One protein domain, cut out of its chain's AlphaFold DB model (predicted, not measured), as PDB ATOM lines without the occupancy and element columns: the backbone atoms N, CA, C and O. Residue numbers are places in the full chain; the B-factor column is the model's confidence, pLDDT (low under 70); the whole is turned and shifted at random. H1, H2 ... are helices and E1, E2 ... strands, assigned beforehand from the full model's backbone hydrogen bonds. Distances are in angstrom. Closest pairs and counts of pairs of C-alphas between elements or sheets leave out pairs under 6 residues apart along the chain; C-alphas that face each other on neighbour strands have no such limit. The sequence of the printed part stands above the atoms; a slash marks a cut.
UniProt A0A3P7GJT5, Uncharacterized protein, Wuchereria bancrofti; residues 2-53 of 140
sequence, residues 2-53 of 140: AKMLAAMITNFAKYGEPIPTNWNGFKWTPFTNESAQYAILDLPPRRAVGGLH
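This is residues 2 to 53 of the 140 residues of an uncharacterized protein of Wuchereria bancrofti (UniProt A0A3P7GJT5). A small two-stranded hairpin, E1 and E2, stands at one side and a single helix, H1, at the other, with a long loop winding between them. This loop, residues 16 to 36, first folds back beside H1 and then crosses to the hairpin. The printed part has 52 residues, with one named helix and two named strands in the order H1, E1, E2; the sheet is antiparallel. The class is mixed, with under half of the residues in named elements; the whole is compact, radius of gyration of the C-alphas 11.2 A, spanning 27 by 23 by 20 A.

E1, residues 37 to 40, and E2, residues 46 to 49, form an antiparallel hairpin at 147 degrees. N 40 and O 46 are 2.8 A apart and N 48 and O 38 2.9 A, within hydrogen-bond range. H1, residues 2 to 15, is apart from E2. In H1 every O i to N i+4 pair is within hydrogen-bond range.

E1 begins at C-alpha 37 (126.534, 190.953, 166.379); E2 ends at C-alpha 49 (129.318, 194.181, 168.021). H1, 19.7 A long, begins at C-alpha 2 (130.138, 189.896, 144.558).

The C-alphas farthest apart, of Lys 3 and Glu 34, are 31.2 A apart. The printed part has no cut. The link from E1 to E2 is tight, that from H1 to E1 long. Residues 51 to 53 have pLDDT under 70.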
ATOM      1  N   ALA A   2     131.273 190.627 145.161       84.85
ATOM      2  CA  ALA A   2     130.138 189.896 144.558       84.85
ATOM      3  C   ALA A   2     130.194 188.357 144.686       84.85
ATOM      4  O   ALA A   2     129.229 187.753 145.138       84.85
ATOM      5  N   LYS A   3     131.336 187.718 144.374       86.88
ATOM      6  CA  LYS A   3     131.501 186.255 144.520       86.88
ATOM      7  C   LYS A   3     131.312 185.769 145.963       86.88
ATOM      8  O   LYS A   3     130.687 184.741 146.178       86.88
ATOM      9  N   MET A   4     131.835 186.519 146.936       85.75
ATOM     10  CA  MET A   4     131.713 186.196 148.361       85.75
ATOM     11  C   MET A   4     130.253 186.283 148.809       85.75
ATOM     12  O   MET A   4     129.745 185.350 149.416       85.75
ATOM     13  N   LEU A   5     129.566 187.372 148.457       88.81
ATOM     14  CA  LEU A   5     128.167 187.576 148.823       88.81
ATOM     15  C   LEU A   5     127.244 186.549 148.146       88.81
ATOM     16  O   LEU A   5     126.382 185.979 148.804       88.81
ATOM     17  N   ALA A   6     127.473 186.235 146.867       91.66
ATOM     18  CA  ALA A   6     126.740 185.179 146.169       91.66
ATOM     19  C   ALA A   6     126.951 183.799 146.819       91.66
ATOM     20  O   ALA A   6     125.989 183.054 147.013       91.66
ATOM     21  N   ALA A   7     128.187 183.469 147.211       89.98
ATOM     22  CA  ALA A   7     128.484 182.238 147.944       89.98
ATOM     23  C   ALA A   7     127.783 182.208 149.313       89.98
ATOM     24  O   ALA A   7     127.179 181.203 149.667       89.98
ATOM     25  N   MET A   8     127.790 183.318 150.057       89.65
ATOM     26  CA  MET A   8     127.098 183.415 151.347       89.65
ATOM     27  C   MET A   8     125.584 183.219 151.212       89.65
ATOM     28  O   MET A   8     124.996 182.472 151.988       89.65
ATOM     29  N   ILE A   9     124.950 183.837 150.210       92.14
ATOM     30  CA  ILE A   9     123.507 183.689 149.967       92.14
ATOM     31  C   ILE A   9     123.162 182.253 149.557       92.14
ATOM     32  O   ILE A   9     122.213 181.674 150.076       92.14
ATOM     33  N   THR A  10     123.936 181.658 148.647       94.57
ATOM     34  CA  THR A  10     123.694 180.276 148.193       94.57
ATOM     35  C   THR A  10     123.939 179.253 149.302       94.57
ATOM     36  O   THR A  10     123.155 178.315 149.445       94.57
ATOM     37  N   ASN A  11     124.957 179.456 150.142       93.20
ATOM     38  CA  ASN A  11     125.187 178.638 151.333       93.20
ATOM     39  C   ASN A  11     124.049 178.778 152.346       93.20
ATOM     40  O   ASN A  11     123.564 177.764 152.843       93.20
ATOM     41  N   PHE A  12     123.573 180.001 152.597       93.55
ATOM     42  CA  PHE A  12     122.429 180.232 153.477       93.55
ATOM     43  C   PHE A  12     121.177 179.511 152.967       93.55
ATOM     44  O   PHE A  12     120.507 178.831 153.736       93.55
ATOM     45  N   ALA A  13     120.903 179.575 151.663       93.90
ATOM     46  CA  ALA A  13     119.777 178.862 151.063       93.90
ATOM     47  C   ALA A  13     119.908 177.331 151.171       93.90
ATOM     48  O   ALA A  13     118.904 176.639 151.315       93.90
ATOM     49  N   LYS A  14     121.133 176.796 151.099       94.10
ATOM     50  CA  LYS A  14     121.384 175.348 151.119       94.10
ATOM     51  C   LYS A  14     121.455 174.753 152.528       94.10
ATOM     52  O   LYS A  14     121.015 173.624 152.722       94.10
ATOM     53  N   TYR A  15     122.037 175.476 153.481       93.07
ATOM     54  CA  TYR A  15     122.391 174.958 154.808       93.07
ATOM     55  C   TYR A  15     121.745 175.729 155.967       93.07
ATOM     56  O   TYR A  15     121.872 175.308 157.110       93.07
ATOM     57  N   GLY A  16     121.099 176.869 155.709       90.08
ATOM     58  CA  GLY A  16     120.648 177.801 156.751       90.08
ATOM     59  C   GLY A  16     121.772 178.652 157.356       90.08
ATOM     60  O   GLY A  16     121.506 179.542 158.158       90.08
ATOM     61  N   GLU A  17     123.024 178.431 156.947       90.60
ATOM     62  CA  GLU A  17     124.204 179.143 157.439       90.60
ATOM     63  C   GLU A  17     124.972 179.784 156.271       90.60
ATOM     64  O   GLU A  17     125.346 179.082 155.329       90.60
ATOM     65  N   PRO A  18     125.268 181.101 156.299       88.65
ATOM     66  CA  PRO A  18     125.980 181.754 155.196       88.65
ATOM     67  C   PRO A  18     127.439 181.289 155.054       88.65
ATOM     68  O   PRO A  18     128.024 181.358 153.970       88.65
ATOM     69  N   ILE A  19     128.048 180.831 156.155       87.33
ATOM     70  CA  ILE A  19     129.452 180.405 156.228       87.33
ATOM     71  C   ILE A  19     129.532 179.068 156.980       87.33
ATOM     72  O   ILE A  19     129.878 179.056 158.161       87.33
ATOM     73  N   PRO A  20     129.224 177.941 156.313       82.07
ATOM     74  CA  PRO A  20     129.272 176.612 156.932       82.07
ATOM     75  C   PRO A  20     130.711 176.132 157.191       82.07
ATOM     76  O   PRO A  20     130.950 175.239 157.998       82.07
ATOM     77  N   THR A  21     131.701 176.713 156.506       81.09
ATOM     78  CA  THR A  21     133.127 176.400 156.671       81.09
ATOM     79  C   THR A  21     133.883 177.692 156.942       81.09
ATOM     80  O   THR A  21     133.671 178.669 156.228       81.09
ATOM     81  N   ASN A  22     134.753 177.712 157.961       75.84
ATOM     82  CA  ASN A  22     135.508 178.909 158.351       75.84
ATOM     83  C   ASN A  22     136.184 179.558 157.134       75.84
ATOM     84  O   ASN A  22     137.064 178.968 156.507       75.84
ATOM     85  N   TRP A  23     135.794 180.794 156.826       74.01
ATOM     86  CA  TRP A  23     136.302 181.537 155.678       74.01
ATOM     87  C   TRP A  23     137.423 182.469 156.139       74.01
ATOM     88  O   TRP A  23     137.146 183.500 156.743       74.01
ATOM     89  N   ASN A  24     138.692 182.131 155.892       76.03
ATOM     90  CA  ASN A  24     139.850 182.948 156.303       76.03
ATOM     91  C   ASN A  24     139.812 183.390 157.787       76.03
ATOM     92  O   ASN A  24     140.103 184.538 158.112       76.03
ATOM     93  N   GLY A  25     139.391 182.500 158.693       78.96
ATOM     94  CA  GLY A  25     139.257 182.804 160.127       78.96
ATOM     95  C   GLY A  25     138.022 183.636 160.507       78.96
ATOM     96  O   GLY A  25     137.804 183.907 161.688       78.96
ATOM     97  N   PHE A  26     137.183 184.012 159.540       83.79
ATOM     98  CA  PHE A  26     135.904 184.668 159.778       83.79
ATOM     99  C   PHE A  26     134.786 183.630 159.951       83.79
ATOM    100  O   PHE A  26     134.561 182.775 159.093       83.79
ATOM    101  N   LYS A  27     134.066 183.738 161.073       84.19
ATOM    102  CA  LYS A  27     132.858 182.969 161.384       84.19
ATOM    103  C   LYS A  27     131.698 183.943 161.560       84.19
ATOM    104  O   LYS A  27     131.768 184.810 162.430       84.19
ATOM    105  N   TRP A  28     130.648 183.795 160.757       85.20
ATOM    106  CA  TRP A  28     129.419 184.569 160.915       85.20
ATOM    107  C   TRP A  28     128.548 183.894 161.979       85.20
ATOM    108  O   TRP A  28     128.025 182.807 161.761       85.20
ATOM    109  N   THR A  29     128.435 184.518 163.149       84.33
ATOM    110  CA  THR A  29     127.569 184.061 164.242       84.33
ATOM    111  C   THR A  29     126.128 184.541 164.044       84.33
ATOM    112  O   THR A  29     125.921 185.672 163.598       84.33
ATOM    113  N   PRO A  30     125.119 183.711 164.355       85.42
ATOM    114  CA  PRO A  30     123.725 184.127 164.271       85.42
ATOM    115  C   PRO A  30     123.447 185.280 165.242       85.42
ATOM    116  O   PRO A  30     124.022 185.343 166.330       85.42
ATOM    117  N   PHE A  31     122.559 186.188 164.842       85.77
ATOM    118  CA  PHE A  31     122.120 187.289 165.694       85.77
ATOM    119  C   PHE A  31     121.328 186.736 166.883       85.77
ATOM    120  O   PHE A  31     120.363 185.993 166.691       85.77
ATOM    121  N   THR A  32     121.713 187.109 168.104       85.44
ATOM    122  CA  THR A  32     120.967 186.779 169.324       85.44
ATOM    123  C   THR A  32     120.560 188.057 170.047       85.44
ATOM    124  O   THR A  32     121.236 189.078 169.946       85.44
ATOM    125  N   ASN A  33     119.469 188.010 170.817       81.61
ATOM    126  CA  ASN A  33     119.001 189.179 171.577       81.61
ATOM    127  C   ASN A  33     120.037 189.670 172.604       81.61
ATOM    128  O   ASN A  33     120.069 190.851 172.933       81.61
ATOM    129  N   GLU A  34     120.891 188.767 173.091       80.05
ATOM    130  CA  GLU A  34     121.963 189.068 174.044       80.05
ATOM    131  C   GLU A  34     123.205 189.653 173.363       80.05
ATOM    132  O   GLU A  34     123.909 190.481 173.940       80.05
ATOM    133  N   SER A  35     123.480 189.242 172.122       73.76
ATOM    134  CA  SER A  35     124.637 189.696 171.363       73.76
ATOM    135  C   SER A  35     124.195 190.185 169.987       73.76
ATOM    136  O   SER A  35     124.063 189.423 169.029       73.76
ATOM    137  N   ALA A  36     123.978 191.500 169.892       77.68
ATOM    138  CA  ALA A  36     123.683 192.185 168.639       77.68
ATOM    139  C   ALA A  36     124.939 192.233 167.750       77.68
ATOM    140  O   ALA A  36     125.562 193.275 167.575       77.68
ATOM    141  N   GLN A  37     125.380 191.078 167.260       85.05
ATOM    142  CA  GLN A  37     126.534 190.953 166.379       85.05
ATOM    143  C   GLN A  37     126.068 190.980 164.928       85.05
ATOM    144  O   GLN A  37     125.086 190.332 164.566       85.05
ATOM    145  N   TYR A  38     126.796 191.708 164.090       86.77
ATOM    146  CA  TYR A  38     126.563 191.732 162.653       86.77
ATOM    147  C   TYR A  38     127.882 191.622 161.886       86.77
ATOM    148  O   TYR A  38     128.967 191.941 162.384       86.77
ATOM    149  N   ALA A  39     127.786 191.119 160.658       86.40
ATOM    150  CA  ALA A  39     128.911 190.989 159.749       86.40
ATOM    151  C   ALA A  39     129.041 192.253 158.890       86.40
ATOM    152  O   ALA A  39     128.084 192.659 158.231       86.40
ATOM    153  N   ILE A  40     130.233 192.844 158.860       86.10
ATOM    154  CA  ILE A  40     130.607 193.861 157.877       86.10
ATOM    155  C   ILE A  40     131.251 193.126 156.702       86.10
ATOM    156  O   ILE A  40     132.319 192.523 156.844       86.10
ATOM    157  N   LEU A  41     130.579 193.157 155.550       84.90
ATOM    158  CA  LEU A  41     130.939 192.398 154.345       84.90
ATOM    159  C   LEU A  41     131.974 193.117 153.460       84.90
ATOM    160  O   LEU A  41     131.913 193.028 152.233       84.90
ATOM    161  N   ASP A  42     132.937 193.791 154.084       82.32
ATOM    162  CA  ASP A  42     134.103 194.352 153.397       82.32
ATOM    163  C   ASP A  42     135.153 193.267 153.113       82.32
ATOM    164  O   ASP A  42     135.048 192.133 153.581       82.32
ATOM    165  N   LEU A  43     136.183 193.586 152.321       82.04
ATOM    166  CA  LEU A  43     137.368 192.731 152.183       82.04
ATOM    167  C   LEU A  43     138.513 193.306 153.035       82.04
ATOM    168  O   LEU A  43     139.015 194.376 152.694       82.04
ATOM    169  N   PRO A  44     138.984 192.613 154.088       78.96
ATOM    170  CA  PRO A  44     138.485 191.346 154.632       78.96
ATOM    171  C   PRO A  44     137.216 191.524 155.494       78.96
ATOM    172  O   PRO A  44     137.058 192.582 156.110       78.96
ATOM    173  N   PRO A  45     136.344 190.498 155.584       83.07
ATOM    174  CA  PRO A  45     135.108 190.577 156.355       83.07
ATOM    175  C   PRO A  45     135.410 190.663 157.851       83.07
ATOM    176  O   PRO A  45     136.320 189.998 158.358       83.07
ATOM    177  N   ARG A  46     134.647 191.490 158.570       85.77
ATOM    178  CA  ARG A  46     134.858 191.750 160.005       85.77
ATOM    179  C   ARG A  46     133.563 191.585 160.779       85.77
ATOM    180  O   ARG A  46     132.475 191.793 160.252       85.77
ATOM    181  N   ARG A  47     133.688 191.192 162.046       84.29
ATOM    182  CA  ARG A  47     132.563 191.151 162.984       84.29
ATOM    183  C   ARG A  47     132.489 192.486 163.702       84.29
ATOM    184  O   ARG A  47     133.510 192.957 164.199       84.29
ATOM    185  N   ALA A  48     131.298 193.056 163.770       83.63
ATOM    186  CA  ALA A  48     131.010 194.212 164.596       83.63
ATOM    187  C   ALA A  48     129.998 193.825 165.674       83.63
ATOM    188  O   ALA A  48     129.104 193.006 165.451       83.63
ATOM    189  N   VAL A  49     130.183 194.394 166.862       79.89
ATOM    190  CA  VAL A  49     129.318 194.181 168.021       79.89
ATOM    191  C   VAL A  49     128.573 195.484 168.279       79.89
ATOM    192  O   VAL A  49     129.200 196.537 168.381       79.89
ATOM    193  N   GLY A  50     127.247 195.418 168.371       75.29
ATOM    194  CA  GLY A  50     126.381 196.556 168.667       75.29
ATOM    195  C   GLY A  50     125.193 196.663 167.713       75.29
ATOM    196  O   GLY A  50     125.107 195.979 166.698       75.29
ATOM    197  N   GLY A  51     124.255 197.552 168.031       69.30
ATOM    198  CA  GLY A  51     123.143 197.841 167.131       69.30
ATOM    199  C   GLY A  51     123.647 198.501 165.849       69.30
ATOM    200  O   GLY A  51     124.337 199.521 165.909       69.30
ATOM    201  N   LEU A  52     123.289 197.942 164.692       67.67
ATOM    202  CA  LEU A  52     123.519 198.591 163.404       67.67
ATOM    203  C   LEU A  52     122.811 199.958 163.434       67.67
ATOM    204  O   LEU A  52     121.589 200.026 163.569       67.67
ATOM    205  N   HIS A  53     123.596 201.036 163.387       68.84
ATOM    206  CA  HIS A  53     123.146 202.427 163.545       68.84
ATOM    207  C   HIS A  53     122.571 202.808 164.922       68.84
ATOM    208  O   HIS A  53     121.750 203.722 165.009       68.84
TER     209      HIS A  53